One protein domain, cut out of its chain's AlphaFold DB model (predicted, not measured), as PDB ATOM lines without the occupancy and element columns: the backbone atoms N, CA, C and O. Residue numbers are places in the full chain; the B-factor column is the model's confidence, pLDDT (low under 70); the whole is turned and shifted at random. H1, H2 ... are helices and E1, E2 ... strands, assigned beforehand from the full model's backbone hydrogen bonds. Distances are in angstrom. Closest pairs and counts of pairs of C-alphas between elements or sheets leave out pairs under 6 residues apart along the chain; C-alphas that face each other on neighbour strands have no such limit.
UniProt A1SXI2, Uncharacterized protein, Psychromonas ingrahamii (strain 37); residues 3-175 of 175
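This is residues 3 to 175 of the 175 residues of an uncharacterized protein of Psychromonas ingrahamii (strain 37) (UniProt A1SXI2). A loose cluster of helices, with H6 packed steeply on H2 and H4 on the start of H3, extends at one end into a long arm made by residues 95 to 111; a two-strand sheet, E1 and E2, lies toward the opposite end, and H1 is set off to one side. The 173 printed residues run E1, H1, H2, H3, H4, H5, E2, H6, with E1 and E2 antiparallel. The class is mostly helix, with under half of the residues in named elements. The whole is only just compact, close to loose, with a radius of gyration of the C-alphas of 18.3 A, and elongated, spanning 62 by 39 by 30 A.

E1, residues 3 to 5, begins at C-alpha 3 (80.012, 77.406, 146.597). H1 is residues 22 to 29, H2 43 to 58 at 22.4 A, H3 71 to 84 at 18.7 A, H4 115 to 123, H5 125 to 129 and E2 131 to 134. H6, residues 158 to 174, 24.2 A long, ends at C-alpha 174 (69.892, 71.436, 154.925).

E1 and E2 are antiparallel neighbours, with N 4 and O 132 within hydrogen-bond range at 2.8 A. H2 touches H6, closest at the C-alphas of Thr 47 and Ser 162, 5.2 A, at a steep tilt of 50 degrees, opposite ways. With residues 71 to 76 alone H3 touches H4, closest at the C-alphas of Val 72 and Ile 117, 6.8 A. H4 and H5 meet only through their link. H1 touches no helix. Every O i to N i+4 pair is within hydrogen-bond range in H1, H2, H4 and H5, 7 of 10 in H3 and 12 of 13 in H6.

The farthest C-alphas, of Glu 103 and Ala 175, are 63.0 A apart. The printed part has no cut. The link from H3 to H4, 30 residues, is long. Residues 16 and 175 are under 70 in pLDDT.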
ATOM      1  N   ILE A   3      79.440  78.748 146.707       94.94
ATOM      2  CA  ILE A   3      80.012  77.406 146.597       94.94
ATOM      3  C   ILE A   3      79.358  76.668 145.437       94.94
ATOM      4  O   ILE A   3      78.131  76.597 145.339       94.94
ATOM      5  N   LYS A   4      80.184  76.071 144.582       95.12
ATOM      6  CA  LYS A   4      79.772  75.123 143.553       95.12
ATOM      7  C   LYS A   4      80.295  73.737 143.901       95.12
ATOM      8  O   LYS A   4      81.503  73.540 144.016       95.12
ATOM      9  N   LEU A   5      79.366  72.797 144.019       95.56
ATOM     10  CA  LEU A   5      79.653  71.375 144.109       95.56
ATOM     11  C   LEU A   5      79.553  70.736 142.727       95.56
ATOM     12  O   LEU A   5      78.629  71.015 141.957       95.56
ATOM     13  N   SER A   6      80.503  69.867 142.426       94.69
ATOM     14  CA  SER A   6      80.487  68.997 141.253       94.69
ATOM     15  C   SER A   6      81.073  67.637 141.621       94.69
ATOM     16  O   SER A   6      81.768  67.537 142.633       94.69
ATOM     17  N   PRO A   7      80.861  66.594 140.802       95.06
ATOM     18  CA  PRO A   7      81.733  65.432 140.850       95.06
ATOM     19  C   PRO A   7      83.199  65.876 140.779       95.06
ATOM     20  O   PRO A   7      83.521  66.851 140.085       95.06
ATOM     21  N   SER A   8      84.066  65.183 141.511       95.81
ATOM     22  CA  SER A   8      85.507  65.409 141.465       95.81
ATOM     23  C   SER A   8      86.052  65.198 140.052       95.81
ATOM     24  O   SER A   8      85.629  64.271 139.355       95.81
ATOM     25  N   ASN A   9      87.041  65.995 139.668       95.69
ATOM     26  CA  ASN A   9      87.832  65.764 138.466       95.69
ATOM     27  C   ASN A   9      89.035  64.873 138.785       95.69
ATOM     28  O   ASN A   9      89.533  64.863 139.909       95.69
ATOM     29  N   THR A  10      89.509  64.134 137.783       96.00
ATOM     30  CA  THR A  10      90.737  63.352 137.907       96.00
ATOM     31  C   THR A  10      91.946  64.218 137.572       96.00
ATOM     32  O   THR A  10      91.920  65.008 136.626       96.00
ATOM     33  N   VAL A  11      93.010  64.070 138.356       94.44
ATOM     34  CA  VAL A  11      94.294  64.757 138.158       94.44
ATOM     35  C   VAL A  11      95.393  63.705 138.204       94.44
ATOM     36  O   VAL A  11      95.251  62.693 138.895       94.44
ATOM     37  N   LEU A  12      96.464  63.894 137.433       94.00
ATOM     38  CA  LEU A  12      97.632  63.019 137.515       94.00
ATOM     39  C   LEU A  12      98.248  63.104 138.921       94.00
ATOM     40  O   LEU A  12      98.233  64.175 139.528       94.00
ATOM     41  N   PRO A  13      98.772  61.996 139.462       93.19
ATOM     42  CA  PRO A  13      99.424  62.034 140.757       93.19
ATOM     43  C   PRO A  13     100.793  62.714 140.637       93.19
ATOM     44  O   PRO A  13     101.336  62.876 139.540       93.19
ATOM     45  N   LEU A  14     101.392  63.049 141.776       86.81
ATOM     46  CA  LEU A  14     102.795  63.426 141.857       86.81
ATOM     47  C   LEU A  14     103.656  62.228 141.422       86.81
ATOM     48  O   LEU A  14     103.803  61.251 142.158       86.81
ATOM     49  N   THR A  15     104.198  62.297 140.209       79.25
ATOM     50  CA  THR A  15     105.048  61.263 139.604       79.25
ATOM     51  C   THR A  15     106.449  61.805 139.325       79.25
ATOM     52  O   THR A  15     106.613  62.990 139.048       79.25
ATOM     53  N   PHE A  16     107.457  60.930 139.394       68.44
ATOM     54  CA  PHE A  16     108.843  61.232 138.998       68.44
ATOM     55  C   PHE A  16     109.096  61.028 137.504       68.44
ATOM     56  O   PHE A  16     110.170  61.365 137.008       68.44
ATOM     57  N   GLU A  17     108.152  60.408 136.797       75.56
ATOM     58  CA  GLU A  17     108.252  60.204 135.359       75.56
ATOM     59  C   GLU A  17     107.722  61.447 134.636       75.56
ATOM     60  O   GLU A  17     106.517  61.602 134.463       75.56
ATOM     61  N   ASP A  18     108.634  62.324 134.209       70.75
ATOM     62  CA  ASP A  18     108.297  63.541 133.451       70.75
ATOM     63  C   ASP A  18     107.828  63.245 132.008       70.75
ATOM     64  O   ASP A  18     107.189  64.084 131.376       70.75
ATOM     65  N   ASP A  19     108.114  62.044 131.491       83.44
ATOM     66  CA  ASP A  19     107.861  61.636 130.101       83.44
ATOM     67  C   ASP A  19     106.802  60.517 129.998       83.44
ATOM     68  O   ASP A  19     106.976  59.532 129.270       83.44
ATOM     69  N   LEU A  20     105.692  60.639 130.734       87.81
ATOM     70  CA  LEU A  20     104.567  59.713 130.584       87.81
ATOM     71  C   LEU A  20     103.999  59.786 129.164       87.81
ATOM     72  O   LEU A  20     103.718  60.855 128.622       87.81
ATOM     73  N   ASN A  21     103.778  58.627 128.548       93.12
ATOM     74  CA  ASN A  21     103.011  58.571 127.310       93.12
ATOM     75  C   ASN A  21     101.498  58.591 127.600       93.12
ATOM     76  O   ASN A  21     101.050  58.259 128.695       93.12
ATOM     77  N   THR A  22     100.690  58.896 126.581       93.50
ATOM     78  CA  THR A  22      99.225  59.016 126.707       93.50
ATOM     79  C   THR A  22      98.542  57.777 127.296       93.50
ATOM     80  O   THR A  22      97.509  57.899 127.951       93.50
ATOM     81  N   GLN A  23      99.082  56.575 127.067       95.00
ATOM     82  CA  GLN A  23      98.525  55.361 127.661       95.00
ATOM     83  C   GLN A  23      98.799  55.317 129.170       95.00
ATOM     84  O   GLN A  23      97.877  55.040 129.933       95.00
ATOM     85  N   GLN A  24     100.021  55.632 129.600       93.62
ATOM     86  CA  GLN A  24     100.376  55.675 131.021       93.62
ATOM     87  C   GLN A  24      99.593  56.765 131.764       93.62
ATOM     88  O   GLN A  24      99.075  56.515 132.849       93.62
ATOM     89  N   GLU A  25      99.435  57.949 131.161       94.38
ATOM     90  CA  GLU A  25      98.600  59.019 131.722       94.38
ATOM     91  C   GLU A  25      97.154  58.552 131.923       94.38
ATOM     92  O   GLU A  25      96.576  58.750 132.990       94.38
ATOM     93  N   ALA A  26      96.568  57.894 130.917       94.56
ATOM     94  CA  ALA A  26      95.206  57.381 131.005       94.56
ATOM     95  C   ALA A  26      95.065  56.287 132.077       94.56
ATOM     96  O   ALA A  26      94.064  56.258 132.795       94.56
ATOM     97  N   GLU A  27      96.057  55.403 132.201       94.12
ATOM     98  CA  GLU A  27      96.093  54.353 133.222       94.12
ATOM     99  C   GLU A  27      96.192  54.932 134.638       94.12
ATOM    100  O   GLU A  27      95.527  54.424 135.544       94.12
ATOM    101  N   LEU A  28      96.966  56.003 134.838       94.25
ATOM    102  CA  LEU A  28      97.060  56.703 136.121       94.25
ATOM    103  C   LEU A  28      95.775  57.471 136.438       94.25
ATOM    104  O   LEU A  28      95.204  57.288 137.509       94.25
ATOM    105  N   LEU A  29      95.250  58.253 135.491       95.75
ATOM    106  CA  LEU A  29      94.004  59.003 135.680       95.75
ATOM    107  C   LEU A  29      92.813  58.093 136.002       95.75
ATOM    108  O   LEU A  29      91.942  58.486 136.773       95.75
ATOM    109  N   ALA A  30      92.777  56.880 135.445       96.00
ATOM    110  CA  ALA A  30      91.742  55.891 135.743       96.00
ATOM    111  C   ALA A  30      91.806  55.343 137.180       96.00
ATOM    112  O   ALA A  30      90.820  54.783 137.658       96.00
ATOM    113  N   GLN A  31      92.949  55.483 137.857       95.81
ATOM    114  CA  GLN A  31      93.140  55.089 139.256       95.81
ATOM    115  C   GLN A  31      92.840  56.227 140.237       95.81
ATOM    116  O   GLN A  31      92.733  55.966 141.435       95.81
ATOM    117  N   CYS A  32      92.696  57.466 139.753       97.62
ATOM    118  CA  CYS A  32      92.378  58.616 140.591       97.62
ATOM    119  C   CYS A  32      91.055  58.381 141.335       97.62
ATOM    120  O   CYS A  32      90.021  58.201 140.682       97.62
ATOM    121  N   PRO A  33      91.045  58.420 142.679       97.56
ATOM    122  CA  PRO A  33      89.816  58.331 143.451       97.56
ATOM    123  C   PRO A  33      88.867  59.463 143.076       97.56
ATOM    124  O   PRO A  33      89.287  60.604 142.873       97.56
ATOM    125  N   THR A  34      87.578  59.147 143.002       97.25
ATOM    126  CA  THR A  34      86.537  60.120 142.668       97.25
ATOM    127  C   THR A  34      85.433  60.125 143.708       97.25
ATOM    128  O   THR A  34      85.004  59.061 144.159       97.25
ATOM    129  N   ILE A  35      84.899  61.307 144.001       97.31
ATOM    130  CA  ILE A  35      83.770  61.508 144.903       97.31
ATOM    131  C   ILE A  35      82.752  62.472 144.288       97.31
ATOM    132  O   ILE A  35      83.101  63.439 143.616       97.31
ATOM    133  N   ASP A  36      81.471  62.217 144.544       96.50
ATOM    134  CA  ASP A  36      80.394  63.176 144.311       96.50
ATOM    135  C   ASP A  36      79.757  63.516 145.659       96.50
ATOM    136  O   ASP A  36      78.978  62.737 146.216       96.50
ATOM    137  N   LEU A  37      80.099  64.692 146.188       95.12
ATOM    138  CA  LEU A  37      79.631  65.150 147.496       95.12
ATOM    139  C   LEU A  37      78.110  65.335 147.563       95.12
ATOM    140  O   LEU A  37      77.555  65.338 148.660       95.12
ATOM    141  N   THR A  38      77.419  65.424 146.420       92.69
ATOM    142  CA  THR A  38      75.949  65.476 146.383       92.69
ATOM    143  C   THR A  38      75.293  64.130 146.700       92.69
ATOM    144  O   THR A  38      74.110  64.090 147.029       92.69
ATOM    145  N   GLN A  39      76.054  63.033 146.623       93.25
ATOM    146  CA  GLN A  39      75.591  61.663 146.875       93.25
ATOM    147  C   GLN A  39      76.158  61.067 148.171       93.25
ATOM    148  O   GLN A  39      75.806  59.947 148.553       93.25
ATOM    149  N   VAL A  40      77.043  61.791 148.858       94.50
ATOM    150  CA  VAL A  40      77.653  61.339 150.110       94.50
ATOM    151  C   VAL A  40      76.616  61.327 151.227       94.50
ATOM    152  O   VAL A  40      75.967  62.331 151.519       94.50
ATOM    153  N   SER A  41      76.503  60.184 151.903       90.94
ATOM    154  CA  SER A  41      75.562  59.979 153.010       90.94
ATOM    155  C   SER A  41      76.234  59.919 154.381       90.94
ATOM    156  O   SER A  41      75.547  60.034 155.398       90.94
ATOM    157  N   SER A  42      77.561  59.766 154.440       96.50
ATOM    158  CA  SER A  42      78.284  59.643 155.705       96.50
ATOM    159  C   SER A  42      79.679  60.272 155.661       96.50
ATOM    160  O   SER A  42      80.285  60.415 154.598       96.50
ATOM    161  N   LYS A  43      80.200  60.647 156.835       97.56
ATOM    162  CA  LYS A  43      81.552  61.209 156.961       97.56
ATOM    163  C   LYS A  43      82.608  60.174 156.585       97.56
ATOM    164  O   LYS A  43      83.606  60.517 155.972       97.56
ATOM    165  N   GLU A  44      82.368  58.912 156.914       98.19
ATOM    166  CA  GLU A  44      83.284  57.799 156.667       98.19
ATOM    167  C   GLU A  44      83.584  57.641 155.170       98.19
ATOM    168  O   GLU A  44      84.715  57.328 154.814       98.19
ATOM    169  N   GLN A  45      82.618  57.932 154.287       97.75
ATOM    170  CA  GLN A  45      82.849  57.963 152.837       97.75
ATOM    171  C   GLN A  45      83.843  59.061 152.437       97.75
ATOM    172  O   GLN A  45      84.720  58.825 151.611       97.75
ATOM    173  N   VAL A  46      83.731  60.246 153.046       98.31
ATOM    174  CA  VAL A  46      84.672  61.356 152.828       98.31
ATOM    175  C   VAL A  46      86.049  60.999 153.375       98.31
ATOM    176  O   VAL A  46      87.046  61.205 152.694       98.31
ATOM    177  N   THR A  47      86.116  60.443 154.585       98.69
ATOM    178  CA  THR A  47      87.373  60.007 155.201       98.69
ATOM    179  C   THR A  47      88.088  58.982 154.328       98.69
ATOM    180  O   THR A  47      89.269  59.157 154.051       98.69
ATOM    181  N   GLN A  48      87.379  57.950 153.858       98.44
ATOM    182  CA  GLN A  48      87.973  56.929 152.998       98.44
ATOM    183  C   GLN A  48      88.449  57.522 151.669       98.44
ATOM    184  O   GLN A  48      89.573  57.250 151.265       98.44
ATOM    185  N   HIS A  49      87.649  58.393 151.039       98.38
ATOM    186  CA  HIS A  49      88.071  59.094 149.822       98.38
ATOM    187  C   HIS A  49      89.345  59.903 150.040       98.38
ATOM    188  O   HIS A  49      90.237  59.846 149.209       98.38
ATOM    189  N   LEU A  50      89.466  60.635 151.152       98.62
ATOM    190  CA  LEU A  50      90.672  61.415 151.439       98.62
ATOM    191  C   LEU A  50      91.900  60.524 151.666       98.62
ATOM    192  O   LEU A  50      92.979  60.867 151.193       98.62
ATOM    193  N   ILE A  51      91.744  59.381 152.342       98.62
ATOM    194  CA  ILE A  51      92.819  58.391 152.510       98.62
ATOM    195  C   ILE A  51      93.281  57.878 151.141       98.62
ATOM    196  O   ILE A  51      94.472  57.941 150.829       98.62
ATOM    197  N   ASP A  52      92.339  57.428 150.311       98.44
ATOM    198  CA  ASP A  52      92.629  56.907 148.976       98.44
ATOM    199  C   ASP A  52      93.244  57.999 148.089       98.44
ATOM    200  O   ASP A  52      94.193  57.744 147.348       98.44
ATOM    201  N   LEU A  53      92.740  59.232 148.192       98.25
ATOM    202  CA  LEU A  53      93.200  60.384 147.426       98.25
ATOM    203  C   LEU A  53      94.634  60.762 147.784       98.25
ATOM    204  O   LEU A  53      95.433  60.966 146.877       98.25
ATOM    205  N   PHE A  54      94.980  60.847 149.070       98.25
ATOM    206  CA  PHE A  54      96.353  61.141 149.478       98.25
ATOM    207  C   PHE A  54      97.311  60.017 149.079       98.25
ATOM    208  O   PHE A  54      98.407  60.302 148.596       98.25
ATOM    209  N   ALA A  55      96.892  58.755 149.216       97.50
ATOM    210  CA  ALA A  55      97.675  57.604 148.773       97.50
ATOM    211  C   ALA A  55      97.944  57.659 147.262       97.50
ATOM    212  O   ALA A  55      99.089  57.543 146.827       97.50
ATOM    213  N   TYR A  56      96.905  57.915 146.464       97.31
ATOM    214  CA  TYR A  56      97.015  58.081 145.017       97.31
ATOM    215  C   TYR A  56      97.894  59.278 144.648       97.31
ATOM    216  O   TYR A  56      98.883  59.119 143.934       97.31
ATOM    217  N   TYR A  57      97.560  60.470 145.144       96.94
ATOM    218  CA  TYR A  57      98.190  61.717 144.722       96.94
ATOM    219  C   TYR A  57      99.679  61.727 145.063       96.94
ATOM    220  O   TYR A  57     100.487  62.139 144.242       96.94
ATOM    221  N   PHE A  58     100.057  61.215 146.235       95.81
ATOM    222  CA  PHE A  58     101.454  61.157 146.658       95.81
ATOM    223  C   PHE A  58     102.154  59.838 146.334       95.81
ATOM    224  O   PHE A  58     103.326  59.685 146.680       95.81
ATOM    225  N   GLN A  59     101.485  58.901 145.654       94.31
ATOM    226  CA  GLN A  59     102.027  57.582 145.309       94.31
ATOM    227  C   GLN A  59     102.563  56.839 146.551       94.31
ATOM    228  O   GLN A  59     103.694  56.341 146.573       94.31
ATOM    229  N   LEU A  60     101.757  56.817 147.614       94.94
ATOM    230  CA  LEU A  60     102.044  56.145 148.880       94.94
ATOM    231  C   LEU A  60     101.166  54.894 149.039       94.94
ATOM    232  O   LEU A  60     100.021  54.893 148.587       94.94
ATOM    233  N   PRO A  61     101.651  53.843 149.723       95.56
ATOM    234  CA  PRO A  61     100.795  52.735 150.131       95.56
ATOM    235  C   PRO A  61      99.662  53.218 151.047       95.56
ATOM    236  O   PRO A  61      99.908  53.911 152.038       95.56
ATOM    237  N   THR A  62      98.421  52.840 150.732       96.00
ATOM    238  CA  THR A  62      97.220  53.277 151.462       96.00
ATOM    239  C   THR A  62      97.273  52.912 152.947       96.00
ATOM    240  O   THR A  62      96.785  53.664 153.781       96.00
ATOM    241  N   GLU A  63      97.915  51.800 153.310       96.12
ATOM    242  CA  GLU A  63      98.075  51.353 154.698       96.12
ATOM    243  C   GLU A  63      98.897  52.300 155.589       96.12
ATOM    244  O   GLU A  63      98.839  52.180 156.814       96.12
ATOM    245  N   LEU A  64      99.651  53.236 155.001       96.00
ATOM    246  CA  LEU A  64     100.400  54.253 155.745       96.00
ATOM    247  C   LEU A  64      99.526  55.434 156.181       96.00
ATOM    248  O   LEU A  64      99.955  56.237 157.010       96.00
ATOM    249  N   ILE A  65      98.314  55.545 155.634       97.88
ATOM    250  CA  ILE A  65      97.422  56.681 155.840       97.88
ATOM    251  C   ILE A  65      96.156  56.194 156.543       97.88
ATOM    252  O   ILE A  65      95.492  55.250 156.122       97.88
ATOM    253  N   ASN A  66      95.802  56.853 157.639       98.06
ATOM    254  CA  ASN A  66      94.555  56.623 158.351       98.06
ATOM    255  C   ASN A  66      93.923  57.959 158.759       98.06
ATOM    256  O   ASN A  66      94.482  59.029 158.541       98.06
ATOM    257  N   GLU A  67      92.738  57.910 159.363       97.75
ATOM    258  CA  GLU A  67      92.008  59.121 159.750       97.75
ATOM    259  C   GLU A  67      92.764  60.020 160.748       97.75
ATOM    260  O   GLU A  67      92.565  61.232 160.743       97.75
ATOM    261  N   GLN A  68      93.643  59.462 161.582       98.38
ATOM    262  CA  GLN A  68      94.435  60.221 162.554       98.38
ATOM    263  C   GLN A  68      95.806  60.633 162.012       98.38
ATOM    264  O   GLN A  68      96.535  61.318 162.725       98.38
ATOM    265  N   SER A  69      96.159  60.233 160.783       98.12
ATOM    266  CA  SER A  69      97.408  60.655 160.154       98.12
ATOM    267  C   SER A  69      97.458  62.174 160.058       98.12
ATOM    268  O   SER A  69      96.523  62.810 159.556       98.12
ATOM    269  N   ASP A  70      98.563  62.737 160.531       98.06
ATOM    270  CA  ASP A  70      98.887  64.142 160.351       98.06
ATOM    271  C   ASP A  70      99.306  64.370 158.895       98.06
ATOM    272  O   ASP A  70     100.201  63.708 158.360       98.06
ATOM    273  N   ILE A  71      98.627  65.294 158.227       97.25
ATOM    274  CA  ILE A  71      98.759  65.514 156.787       97.25
ATOM    275  C   ILE A  71     100.181  65.977 156.439       97.25
ATOM    276  O   ILE A  71     100.739  65.567 155.425       97.25
ATOM    277  N   VAL A  72     100.810  66.785 157.291       94.25
ATOM    278  CA  VAL A  72     102.176  67.267 157.053       94.25
ATOM    279  C   VAL A  72     103.199  66.322 157.684       94.25
ATOM    280  O   VAL A  72     104.233  66.016 157.096       94.25
ATOM    281  N   ASN A  73     102.935  65.836 158.892       93.44
ATOM    282  CA  ASN A  73     103.952  65.139 159.683       93.44
ATOM    283  C   ASN A  73     104.053  63.657 159.379       93.44
ATOM    284  O   ASN A  73     105.134  63.099 159.573       93.44
ATOM    285  N   ASP A  74     102.976  63.067 158.869       95.62
ATOM    286  CA  ASP A  74     102.952  61.678 158.447       95.62
ATOM    287  C   ASP A  74     102.971  61.598 156.920       95.62
ATOM    288  O   ASP A  74     103.914  61.051 156.356       95.62
ATOM    289  N   ILE A  75     101.983  62.185 156.230       96.50
ATOM    290  CA  ILE A  75     101.823  61.983 154.778       96.50
ATOM    291  C   ILE A  75     102.985  62.609 154.000       96.50
ATOM    292  O   ILE A  75     103.720  61.877 153.340       96.50
ATOM    293  N   GLU A  76     103.210  63.925 154.102       95.69
ATOM    294  CA  GLU A  76     104.329  64.583 153.397       95.69
ATOM    295  C   GLU A  76     105.687  63.985 153.800       95.69
ATOM    296  O   GLU A  76     106.567  63.779 152.963       95.69
ATOM    297  N   ARG A  77     105.846  63.620 155.075       95.19
ATOM    298  CA  ARG A  77     107.078  62.998 155.562       95.19
ATOM    299  C   ARG A  77     107.350  61.637 154.920       95.19
ATOM    300  O   ARG A  77     108.505  61.353 154.608       95.19
ATOM    301  N   TYR A  78     106.330  60.810 154.675       95.81
ATOM    302  CA  TYR A  78     106.501  59.568 153.913       95.81
ATOM    303  C   TYR A  78     106.945  59.825 152.472       95.81
ATOM    304  O   TYR A  78     107.756  59.058 151.947       95.81
ATOM    305  N   VAL A  79     106.467  60.909 151.853       94.44
ATOM    306  CA  VAL A  79     106.920  61.315 150.516       94.44
ATOM    307  C   VAL A  79     108.411  61.635 150.544       94.44
ATOM    308  O   VAL A  79     109.183  61.033 149.803       94.44
ATOM    309  N   TRP A  80     108.848  62.489 151.471       93.75
ATOM    310  CA  TRP A  80     110.264  62.837 151.592       93.75
ATOM    311  C   TRP A  80     111.158  61.653 151.958       93.75
ATOM    312  O   TRP A  80     112.262  61.545 151.430       93.75
ATOM    313  N   ALA A  81     110.696  60.744 152.820       94.31
ATOM    314  CA  ALA A  81     111.443  59.534 153.165       94.31
ATOM    315  C   ALA A  81     111.747  58.694 151.915       94.31
ATOM    316  O   ALA A  81     112.891  58.288 151.696       94.31
ATOM    317  N   ARG A  82     110.736  58.495 151.058       93.12
ATOM    318  CA  ARG A  82     110.886  57.800 149.776       93.12
ATOM    319  C   ARG A  82     111.844  58.545 148.847       93.12
ATOM    320  O   ARG A  82     112.764  57.927 148.317       93.12
ATOM    321  N   ASP A  83     111.643  59.847 148.670       90.12
ATOM    322  CA  ASP A  83     112.361  60.651 147.675       90.12
ATOM    323  C   ASP A  83     113.843  60.828 148.027       90.12
ATOM    324  O   ASP A  83     114.710  60.816 147.153       90.12
ATOM    325  N   LEU A  84     114.150  60.937 149.321       91.12
ATOM    326  CA  LEU A  84     115.515  61.034 149.837       91.12
ATOM    327  C   LEU A  84     116.171  59.658 150.049       91.12
ATOM    328  O   LEU A  84     117.373  59.590 150.306       91.12
ATOM    329  N   GLY A  85     115.407  58.563 149.953       93.62
ATOM    330  CA  GLY A  85     115.894  57.204 150.202       93.62
ATOM    331  C   GLY A  85     116.302  56.957 151.660       93.62
ATOM    332  O   GLY A  85     117.254  56.216 151.913       93.62
ATOM    333  N   VAL A  86     115.611  57.591 152.610       95.44
ATOM    334  CA  VAL A  86     115.878  57.513 154.056       95.44
ATOM    335  C   VAL A  86     114.684  56.923 154.811       95.44
ATOM    336  O   VAL A  86     113.606  56.729 154.251       95.44
ATOM    337  N   THR A  87     114.868  56.596 156.092       94.56
ATOM    338  CA  THR A  87     113.743  56.167 156.937       94.56
ATOM    339  C   THR A  87     112.825  57.348 157.255       94.56
ATOM    340  O   THR A  87     113.235  58.506 157.171       94.56
ATOM    341  N   PHE A  88     111.585  57.063 157.653       93.44
ATOM    342  CA  PHE A  88     110.634  58.089 158.080       93.44
ATOM    343  C   PHE A  88     111.225  58.978 159.185       93.44
ATOM    344  O   PHE A  88     111.144  60.206 159.129       93.44
ATOM    345  N   GLU A  89     111.888  58.376 160.170       95.75
ATOM    346  CA  GLU A  89     112.507  59.069 161.296       95.75
ATOM    347  C   GLU A  89     113.692  59.949 160.874       95.75
ATOM    348  O   GLU A  89     113.905  61.003 161.476       95.75
ATOM    349  N   ASP A  90     114.403  59.569 159.811       95.00
ATOM    350  CA  ASP A  90     115.608  60.251 159.321       95.00
ATOM    351  C   ASP A  90     115.321  61.415 158.355       95.00
ATOM    352  O   ASP A  90     116.253  62.097 157.924       95.00
ATOM    353  N   VAL A  91     114.053  61.677 158.014       93.44
ATOM    354  CA  VAL A  91     113.684  62.821 157.165       93.44
ATOM    355  C   VAL A  91     114.083  64.139 157.824       93.44
ATOM    356  O   VAL A  91     113.627  64.475 158.923       93.44
ATOM    357  N   THR A  92     114.887  64.918 157.103       91.00
ATOM    358  CA  THR A  92     115.225  66.300 157.436       91.00
ATOM    359  C   THR A  92     114.663  67.237 156.376       91.00
ATOM    360  O   THR A  92     114.935  67.095 155.186       91.00
ATOM    361  N   TYR A  93     113.873  68.209 156.824       89.19
ATOM    362  CA  TYR A  93     113.316  69.237 155.954       89.19
ATOM    363  C   TYR A  93     114.382  70.262 155.564       89.19
ATOM    364  O   TYR A  93     115.294  70.580 156.339       89.19
ATOM    365  N   GLY A  94     114.267  70.762 154.338       86.88
ATOM    366  CA  GLY A  94     115.121  71.806 153.811       86.88
ATOM    367  C   GLY A  94     114.735  73.178 154.352       86.88
ATOM    368  O   GLY A  94     113.785  73.359 155.116       86.88
ATOM    369  N   ARG A  95     115.498  74.194 153.943       88.25
ATOM    370  CA  ARG A  95     115.130  75.596 154.154       88.25
ATOM    371  C   ARG A  95     115.101  76.312 152.816       88.25
ATOM    372  O   ARG A  95     116.039  76.217 152.030       88.25
ATOM    373  N   ILE A  96     114.034  77.063 152.594       86.00
ATOM    374  CA  ILE A  96     113.827  77.909 151.421       86.00
ATOM    375  C   ILE A  96     113.956  79.383 151.801       86.00
ATOM    376  O   ILE A  96     113.881  79.757 152.972       86.00
ATOM    377  N   PHE A  97     114.172  80.233 150.795       86.00
ATOM    378  CA  PHE A  97     114.397  81.674 150.973       86.00
ATOM    379  C   PHE A  97     115.571  82.007 151.913       86.00
ATOM    380  O   PHE A  97     115.542  82.993 152.652       86.00
ATOM    381  N   CYS A  98     116.613  81.175 151.896       89.06
ATOM    382  CA  CYS A  98     117.859  81.443 152.604       89.06
ATOM    383  C   CYS A  98     118.667  82.550 151.908       89.06
ATOM    384  O   CYS A  98     118.673  82.665 150.683       89.06
ATOM    385  N   GLY A  99     119.381  83.343 152.705       89.25
ATOM    386  CA  GLY A  99     120.483  84.177 152.233       89.25
ATOM    387  C   GLY A  99     121.824  83.477 152.441       89.25
ATOM    388  O   GLY A  99     121.881  82.390 153.012       89.25
ATOM    389  N   ASN A 100     122.903  84.144 152.037       92.88
ATOM    390  CA  ASN A 100     124.262  83.750 152.397       92.88
ATOM    391  C   ASN A 100     124.855  84.792 153.344       92.88
ATOM    392  O   ASN A 100     124.667  85.994 153.138       92.88
ATOM    393  N   ASP A 101     125.557  84.344 154.380       91.19
ATOM    394  CA  ASP A 101     126.378  85.231 155.200       91.19
ATOM    395  C   ASP A 101     127.670  85.645 154.462       91.19
ATOM    396  O   ASP A 101     127.920  85.268 153.313       91.19
ATOM    397  N   ASN A 102     128.510  86.445 155.124       91.06
ATOM    398  CA  ASN A 102     129.770  86.935 154.552       91.06
ATOM    399  C   ASN A 102     130.803  85.822 154.285       91.06
ATOM    400  O   ASN A 102     131.808  86.079 153.624       91.06
ATOM    401  N   GLU A 103     130.581  84.615 154.806       91.69
ATOM    402  CA  GLU A 103     131.431  83.437 154.624       91.69
ATOM    403  C   GLU A 103     130.858  82.475 153.567       91.69
ATOM    404  O   GLU A 103     131.511  81.502 153.197       91.69
ATOM    405  N   GLY A 104     129.670  82.774 153.025       87.75
ATOM    406  CA  GLY A 104     128.983  81.949 152.035       87.75
ATOM    407  C   GLY A 104     128.127  80.832 152.637       87.75
ATOM    408  O   GLY A 104     127.646  79.989 151.883       87.75
ATOM    409  N   ASN A 105     127.918  80.811 153.958       88.88
ATOM    410  CA  ASN A 105     127.035  79.839 154.597       88.88
ATOM    411  C   ASN A 105     125.572  80.278 154.478       88.88
ATOM    412  O   ASN A 105     125.257  81.468 154.581       88.88
ATOM    413  N   LEU A 106     124.669  79.304 154.331       85.62
ATOM    414  CA  LEU A 106     123.229  79.558 154.333       85.62
ATOM    415  C   LEU A 106     122.794  80.139 155.685       85.62
ATOM    416  O   LEU A 106     123.047  79.557 156.740       85.62
ATOM    417  N   THR A 107     122.100  81.273 155.650       88.56
ATOM    418  CA  THR A 107     121.557  81.947 156.833       88.56
ATOM    419  C   THR A 107     120.100  82.355 156.621       88.56
ATOM    420  O   THR A 107     119.681  82.705 155.515       88.56
ATOM    421  N   GLY A 108     119.302  82.307 157.690       86.69
ATOM    422  CA  GLY A 108     117.863  82.576 157.635       86.69
ATOM    423  C   GLY A 108     117.060  81.496 156.893       86.69
ATOM    424  O   GLY A 108     117.415  80.319 156.906       86.69
ATOM    425  N   GLY A 109     115.951  81.898 156.274       86.69
ATOM    426  CA  GLY A 109     115.031  81.014 155.549       86.69
ATOM    427  C   GLY A 109     113.958  80.359 156.419       86.69
ATOM    428  O   GLY A 109     114.014  80.414 157.653       86.69
ATOM    429  N   ILE A 110     112.990  79.736 155.756       87.75
ATOM    430  CA  ILE A 110     111.828  79.056 156.345       87.75
ATOM    431  C   ILE A 110     111.931  77.567 156.000       87.75
ATOM    432  O   ILE A 110     112.417  77.236 154.922       87.75
ATOM    433  N   GLU A 111     111.538  76.687 156.923       89.00
ATOM    434  CA  GLU A 111     111.458  75.242 156.666       89.00
ATOM    435  C   GLU A 111     110.475  74.977 155.514       89.00
ATOM    436  O   GLU A 111     109.419  75.604 155.457       89.00
ATOM    437  N   ASP A 112     110.823  74.093 154.580       89.25
ATOM    438  CA  ASP A 112     109.962  73.757 153.433       89.25
ATOM    439  C   ASP A 112     108.827  72.779 153.773       89.25
ATOM    440  O   ASP A 112     107.987  72.480 152.928       89.25
ATOM    441  N   ARG A 113     108.757  72.332 155.024       92.69
ATOM    442  CA  ARG A 113     107.693  71.479 155.546       92.69
ATOM    443  C   ARG A 113     106.305  72.055 155.276       92.69
ATOM    444  O   ARG A 113     106.013  73.205 155.609       92.69
ATOM    445  N   GLY A 114     105.429  71.218 154.736       92.94
ATOM    446  CA  GLY A 114     104.051  71.562 154.402       92.94
ATOM    447  C   GLY A 114     103.895  72.174 153.011       92.94
ATOM    448  O   GLY A 114     102.761  72.376 152.573       92.94
ATOM    449  N   ILE A 115     104.985  72.483 152.294       91.81
ATOM    450  CA  ILE A 115     104.893  73.136 150.980       91.81
ATOM    451  C   ILE A 115     104.227  72.239 149.939       91.81
ATOM    452  O   ILE A 115     103.522  72.731 149.057       91.81
ATOM    453  N   MET A 116     104.425  70.926 150.047       92.19
ATOM    454  CA  MET A 116     103.876  69.956 149.110       92.19
ATOM    455  C   MET A 116     102.363  69.837 149.290       92.19
ATOM    456  O   MET A 116     101.612  69.935 148.318       92.19
ATOM    457  N   ILE A 117     101.920  69.718 150.545       95.25
ATOM    458  CA  ILE A 117     100.499  69.740 150.904       95.25
ATOM    459  C   ILE A 117      99.862  71.063 150.486       95.25
ATOM    460  O   ILE A 117      98.812  71.070 149.847       95.25
ATOM    461  N   ALA A 118     100.513  72.188 150.794       94.06
ATOM    462  CA  ALA A 118     100.000  73.503 150.444       94.06
ATOM    463  C   ALA A 118      99.846  73.665 148.929       94.06
ATOM    464  O   ALA A 118      98.822  74.165 148.473       94.06
ATOM    465  N   THR A 119     100.817  73.190 148.146       93.00
ATOM    466  CA  THR A 119     100.739  73.218 146.680       93.00
ATOM    467  C   THR A 119      99.523  72.432 146.199       93.00
ATOM    468  O   THR A 119      98.683  73.006 145.515       93.00
ATOM    469  N   MET A 120      99.365  71.181 146.645       95.31
ATOM    470  CA  MET A 120      98.215  70.341 146.293       95.31
ATOM    471  C   MET A 120      96.874  70.996 146.665       95.31
ATOM    472  O   MET A 120      95.940  70.978 145.863       95.31
ATOM    473  N   TYR A 121      96.780  71.649 147.828       96.00
ATOM    474  CA  TYR A 121      95.588  72.401 148.240       96.00
ATOM    475  C   TYR A 121      95.287  73.623 147.372       96.00
ATOM    476  O   TYR A 121      94.116  73.936 147.152       96.00
ATOM    477  N   MET A 122      96.314  74.319 146.882       93.56
ATOM    478  CA  MET A 122      96.150  75.493 146.023       93.56
ATOM    479  C   MET A 122      95.769  75.130 144.589       93.56
ATOM    480  O   MET A 122      95.037  75.893 143.958       93.56
ATOM    481  N   THR A 123      96.299  74.027 144.061       92.50
ATOM    482  CA  THR A 123      96.226  73.717 142.628       92.50
ATOM    483  C   THR A 123      95.140  72.711 142.294       92.50
ATOM    484  O   THR A 123      94.334  72.971 141.404       92.50
ATOM    485  N   ASP A 124      95.085  71.595 143.022       95.31
ATOM    486  CA  ASP A 124      94.368  70.404 142.556       95.31
ATOM    487  C   ASP A 124      93.253  69.972 143.506       95.31
ATOM    488  O   ASP A 124      92.237  69.428 143.071       95.31
ATOM    489  N   PHE A 125      93.385  70.240 144.806       96.31
ATOM    490  CA  PHE A 125      92.435  69.762 145.806       96.31
ATOM    491  C   PHE A 125      90.985  70.189 145.534       96.31
ATOM    492  O   PHE A 125      90.131  69.304 145.529       96.31
ATOM    493  N   PRO A 126      90.665  71.465 145.213       94.75
ATOM    494  CA  PRO A 126      89.288  71.870 144.904       94.75
ATOM    495  C   PRO A 126      88.644  71.035 143.787       94.75
ATOM    496  O   PRO A 126      87.447  70.744 143.826       94.75
ATOM    497  N   ASP A 127      89.445  70.624 142.804       94.62
ATOM    498  CA  ASP A 127      89.037  69.746 141.713       94.62
ATOM    499  C   ASP A 127      88.889  68.286 142.164       94.62
ATOM    500  O   ASP A 127      87.892  67.645 141.831       94.62
ATOM    501  N   LEU A 128      89.813  67.784 142.983       96.94
ATOM    502  CA  LEU A 128      89.843  66.400 143.474       96.94
ATOM    503  C   LEU A 128      88.750  66.068 144.504       96.94
ATOM    504  O   LEU A 128      88.372  64.905 144.654       96.94
ATOM    505  N   ILE A 129      88.225  67.068 145.214       96.88
ATOM    506  CA  ILE A 129      87.085  66.904 146.137       96.88
ATOM    507  C   ILE A 129      85.776  67.493 145.604       96.88
ATOM    508  O   ILE A 129      84.722  67.246 146.185       96.88
ATOM    509  N   GLY A 130      85.818  68.250 144.505       95.88
ATOM    510  CA  GLY A 130      84.621  68.806 143.875       95.88
ATOM    511  C   GLY A 130      83.976  69.964 144.649       95.88
ATOM    512  O   GLY A 130      82.761  70.149 144.558       95.88
ATOM    513  N   ILE A 131      84.762  70.742 145.404       95.88
ATOM    514  CA  ILE A 131      84.312  71.962 146.096       95.88
ATOM    515  C   ILE A 131      85.043  73.159 145.496       95.88
ATOM    516  O   ILE A 131      86.250  73.298 145.668       95.88
ATOM    517  N   LYS A 132      84.310  74.061 144.833       93.94
ATOM    518  CA  LYS A 132      84.874  75.294 144.266       93.94
ATOM    519  C   LYS A 132      84.186  76.535 144.805       93.94
ATOM    520  O   LYS A 132      82.958  76.611 144.833       93.94
ATOM    521  N   VAL A 133      84.989  77.535 145.154       91.94
ATOM    522  CA  VAL A 133      84.516  78.902 145.388       91.94
ATOM    523  C   VAL A 133      84.415  79.600 144.036       91.94
ATOM    524  O   VAL A 133      85.354  79.551 143.242       91.94
ATOM    525  N   ILE A 134      83.270  80.215 143.752       93.06
ATOM    526  CA  ILE A 134      83.019  80.935 142.501       93.06
ATOM    527  C   ILE A 134      82.442  82.327 142.777       93.06
ATOM    528  O   ILE A 134      81.898  82.583 143.849       93.06
ATOM    529  N   ASP A 135      82.509  83.211 141.783       91.12
ATOM    530  CA  ASP A 135      82.006  84.589 141.900       91.12
ATOM    531  C   ASP A 135      80.560  84.761 141.394       91.12
ATOM    532  O   ASP A 135      79.946  85.811 141.591       91.12
ATOM    533  N   ASP A 136      79.995  83.745 140.730       91.56
ATOM    534  CA  ASP A 136      78.679  83.819 140.090       91.56
ATOM    535  C   ASP A 136      77.609  83.013 140.835       91.56
ATOM    536  O   ASP A 136      77.612  81.780 140.843       91.56
ATOM    537  N   ARG A 137      76.616  83.728 141.369       91.69
ATOM    538  CA  ARG A 137      75.453  83.149 142.047       91.69
ATOM    539  C   ARG A 137      74.646  82.188 141.170       91.69
ATOM    540  O   ARG A 137      74.081  81.240 141.700       91.69
ATOM    541  N   GLN A 138      74.548  82.421 139.858       93.50
ATOM    542  CA  GLN A 138      73.715  81.588 138.974       93.50
ATOM    543  C   GLN A 138      74.271  80.174 138.802       93.50
ATOM    544  O   GLN A 138      73.514  79.236 138.569       93.50
ATOM    545  N   ASN A 139      75.589  80.032 138.920       92.88
ATOM    546  CA  ASN A 139      76.300  78.764 138.795       92.88
ATOM    547  C   ASN A 139      76.611  78.113 140.151       92.88
ATOM    548  O   ASN A 139      77.258  77.063 140.187       92.88
ATOM    549  N   ALA A 140      76.183  78.738 141.249       94.81
ATOM    550  CA  ALA A 140      76.414  78.261 142.601       94.81
ATOM    551  C   ALA A 140      75.435  77.142 142.958       94.81
ATOM    552  O   ALA A 140      74.259  77.184 142.596       94.81
ATOM    553  N   THR A 141      75.912  76.162 143.719       95.31
ATOM    554  CA  THR A 141      75.047  75.177 144.372       95.31
ATOM    555  C   THR A 141      74.357  75.811 145.574       95.31
ATOM    556  O   THR A 141      73.158  75.628 145.756       95.31
ATOM    557  N   PHE A 142      75.092  76.591 146.371       94.12
ATOM    558  CA  PHE A 142      74.535  77.382 147.464       94.12
ATOM    559  C   PHE A 142      75.450  78.557 147.835       94.12
ATOM    560  O   PHE A 142      76.602  78.658 147.409       94.12
ATOM    561  N   GLU A 143      74.903  79.467 148.634       93.75
ATOM    562  CA  GLU A 143      75.603  80.612 149.210       93.75
ATOM    563  C   GLU A 143      75.984  80.295 150.662       93.75
ATOM    564  O   GLU A 143      75.197  79.686 151.391       93.75
ATOM    565  N   ALA A 144      77.191  80.691 151.058       90.25
ATOM    566  CA  ALA A 144      77.727  80.502 152.401       90.25
ATOM    567  C   ALA A 144      78.362  81.799 152.914       90.25
ATOM    568  O   ALA A 144      78.792  82.638 152.114       90.25
ATOM    569  N   GLU A 145      78.421  81.983 154.229       89.62
ATOM    570  CA  GLU A 145      79.151  83.116 154.818       89.62
ATOM    571  C   GLU A 145      80.667  82.940 154.619       89.62
ATOM    572  O   GLU A 145      81.144  81.821 154.439       89.62
ATOM    573  N   ASP A 146      81.432  84.037 154.607       79.00
ATOM    574  CA  ASP A 146      82.858  84.006 154.230       79.00
ATOM    575  C   ASP A 146      83.737  83.168 155.180       79.00
ATOM    576  O   ASP A 146      84.766  82.663 154.744       79.00
ATOM    577  N   ASP A 147      83.278  82.932 156.414       80.88
ATOM    578  CA  ASP A 147      83.928  82.069 157.413       80.88
ATOM    579  C   ASP A 147      83.042  80.872 157.821       80.88
ATOM    580  O   ASP A 147      83.274  80.236 158.852       80.88
ATOM    581  N   GLU A 148      81.978  80.573 157.063       86.31
ATOM    582  CA  GLU A 148      81.058  79.476 157.412       86.31
ATOM    583  C   GLU A 148      81.764  78.116 157.382       86.31
ATOM    584  O   GLU A 148      81.498  77.242 158.214       86.31
ATOM    585  N   PHE A 149      82.686  77.958 156.435       86.06
ATOM    586  CA  PHE A 149      83.595  76.827 156.368       86.06
ATOM    587  C   PHE A 149      85.003  77.313 156.693       86.06
ATOM    588  O   PHE A 149      85.432  78.357 156.208       86.06
ATOM    589  N   GLY A 150      85.718  76.546 157.514       86.12
ATOM    590  CA  GLY A 150      87.121  76.821 157.806       86.12
ATOM    591  C   GLY A 150      88.023  76.625 156.585       86.12
ATOM    592  O   GLY A 150      87.580  76.300 155.482       86.12
ATOM    593  N   SER A 151      89.322  76.769 156.809       90.62
ATOM    594  CA  SER A 151      90.337  76.569 155.787       90.62
ATOM    595  C   SER A 151      90.865  75.132 155.777       90.62
ATOM    596  O   SER A 151      91.070  74.531 156.832       90.62
ATOM    597  N   TYR A 152      91.181  74.592 154.594       92.75
ATOM    598  CA  TYR A 152      91.909  73.316 154.498       92.75
ATOM    599  C   TYR A 152      93.282  73.394 155.177       92.75
ATOM    600  O   TYR A 152      93.740  72.404 155.740       92.75
ATOM    601  N   TYR A 153      93.903  74.579 155.181       91.75
ATOM    602  CA  TYR A 153      95.197  74.827 155.820       91.75
ATOM    603  C   TYR A 153      95.148  74.751 157.352       91.75
ATOM    604  O   TYR A 153      96.193  74.595 157.975       91.75
ATOM    605  N   ASP A 154      93.957  74.833 157.951       93.31
ATOM    606  CA  ASP A 154      93.782  74.727 159.404       93.31
ATOM    607  C   ASP A 154      93.563  73.272 159.862       93.31
ATOM    608  O   ASP A 154      93.474  73.005 161.061       93.31
ATOM    609  N   CYS A 155      93.455  72.325 158.921       96.19
ATOM    610  CA  CYS A 155      93.270  70.906 159.209       96.19
ATOM    611  C   CYS A 155      94.630  70.209 159.332       96.19
ATOM    612  O   CYS A 155      95.376  70.120 158.359       96.19
ATOM    613  N   ASN A 156      94.923  69.651 160.506       96.88
ATOM    614  CA  ASN A 156      96.166  68.924 160.762       96.88
ATOM    615  C   ASN A 156      96.041  67.446 160.395       96.88
ATOM    616  O   ASN A 156      97.004  66.842 159.939       96.88
ATOM    617  N   THR A 157      94.858  66.855 160.588       98.50
ATOM    618  CA  THR A 157      94.621  65.421 160.353       98.50
ATOM    619  C   THR A 157      93.597  65.168 159.254       98.50
ATOM    620  O   THR A 157      92.725  65.999 158.976       98.50
ATOM    621  N   VAL A 158      93.636  63.969 158.670       98.50
ATOM    622  CA  VAL A 158      92.620  63.505 157.706       98.50
ATOM    623  C   VAL A 158      91.205  63.554 158.312       98.50
ATOM    624  O   VAL A 158      90.226  63.888 157.640       98.50
ATOM    625  N   ASN A 159      91.065  63.278 159.608       98.44
ATOM    626  CA  ASN A 159      89.804  63.355 160.341       98.44
ATOM    627  C   ASN A 159      89.264  64.793 160.467       98.44
ATOM    628  O   ASN A 159      88.051  65.013 160.382       98.44
ATOM    629  N   GLU A 160      90.137  65.779 160.666       98.44
ATOM    630  CA  GLU A 160      89.753  67.197 160.679       98.44
ATOM    631  C   GLU A 160      89.309  67.644 159.284       98.44
ATOM    632  O   GLU A 160      88.206  68.176 159.132       98.44
ATOM    633  N   LEU A 161      90.092  67.304 158.257       98.25
ATOM    634  CA  LEU A 161      89.776  67.633 156.868       98.25
ATOM    635  C   LEU A 161      88.464  66.986 156.403       98.25
ATOM    636  O   LEU A 161      87.605  67.658 155.832       98.25
ATOM    637  N   SER A 162      88.256  65.704 156.708       98.19
ATOM    638  CA  SER A 162      86.994  65.009 156.412       98.19
ATOM    639  C   SER A 162      85.806  65.630 157.143       98.19
ATOM    640  O   SER A 162      84.713  65.686 156.590       98.19
ATOM    641  N   THR A 163      85.996  66.131 158.370       97.81
ATOM    642  CA  THR A 163      84.941  66.836 159.114       97.81
ATOM    643  C   THR A 163      84.560  68.138 158.422       97.81
ATOM    644  O   THR A 163      83.368  68.411 158.265       97.81
ATOM    645  N   LEU A 164      85.555  68.910 157.980       96.75
ATOM    646  CA  LEU A 164      85.345  70.145 157.234       96.75
ATOM    647  C   LEU A 164      84.620  69.858 155.915       96.75
ATOM    648  O   LEU A 164      83.542  70.404 155.691       96.75
ATOM    649  N   VAL A 165      85.125  68.940 155.089       96.88
ATOM    650  CA  VAL A 165      84.487  68.574 153.811       96.88
ATOM    651  C   VAL A 165      83.068  68.040 154.030       96.88
ATOM    652  O   VAL A 165      82.135  68.449 153.345       96.88
ATOM    653  N   PHE A 166      82.847  67.196 155.039       96.69
ATOM    654  CA  PHE A 166      81.511  66.676 155.330       96.69
ATOM    655  C   PHE A 166      80.542  67.752 155.846       96.69
ATOM    656  O   PHE A 166      79.330  67.634 155.651       96.69
ATOM    657  N   SER A 167      81.034  68.823 156.480       95.12
ATOM    658  CA  SER A 167      80.183  69.951 156.882       95.12
ATOM    659  C   SER A 167      79.545  70.654 155.674       95.12
ATOM    660  O   SER A 167      78.380  71.051 155.742       95.12
ATOM    661  N   VAL A 168      80.247  70.687 154.536       94.12
ATOM    662  CA  VAL A 168      79.742  71.194 153.251       94.12
ATOM    663  C   VAL A 168      78.601  70.305 152.740       94.12
ATOM    664  O   VAL A 168      77.543  70.813 152.365       94.12
ATOM    665  N   CYS A 169      78.744  68.976 152.826       92.69
ATOM    666  CA  CYS A 169      77.664  68.034 152.495       92.69
ATOM    667  C   CYS A 169      76.435  68.224 153.398       92.69
ATOM    668  O   CYS A 169      75.293  68.145 152.945       92.69
ATOM    669  N   LYS A 170      76.643  68.492 154.694       92.50
ATOM    670  CA  LYS A 170      75.534  68.773 155.620       92.50
ATOM    671  C   LYS A 170      74.800  70.058 155.263       92.50
ATOM    672  O   LYS A 170      73.574  70.068 155.337       92.50
ATOM    673  N   LYS A 171      75.523  71.113 154.870       92.31
ATOM    674  CA  LYS A 171      74.913  72.367 154.411       92.31
ATOM    675  C   LYS A 171      74.044  72.136 153.178       92.31
ATOM    676  O   LYS A 171      72.916  72.613 153.160       92.31
ATOM    677  N   LEU A 172      74.532  71.357 152.209       88.50
ATOM    678  CA  LEU A 172      73.771  70.991 151.011       88.50
ATOM    679  C   LEU A 172      72.435  70.324 151.362       88.50
ATOM    680  O   LEU A 172      71.405  70.704 150.825       88.50
ATOM    681  N   ASN A 173      72.444  69.359 152.283       83.00
ATOM    682  CA  ASN A 173      71.243  68.609 152.669       83.00
ATOM    683  C   ASN A 173      70.282  69.391 153.586       83.00
ATOM    684  O   ASN A 173      69.183  68.914 153.868       83.00
ATOM    685  N   ALA A 174      70.708  70.547 154.101       77.25
ATOM    686  CA  ALA A 174      69.892  71.436 154.925       77.25
ATOM    687  C   ALA A 174      69.252  72.589 154.128       77.25
ATOM    688  O   ALA A 174      68.380  73.269 154.675       77.25
ATOM    689  N   ALA A 175      69.706  72.822 152.889       57.75
ATOM    690  CA  ALA A 175      69.201  73.833 151.961       57.75
ATOM    691  C   ALA A 175      68.034  73.296 151.116       57.75
ATOM    692  O   ALA A 175      67.115  74.099 150.833       57.75
TER     693      ALA A 175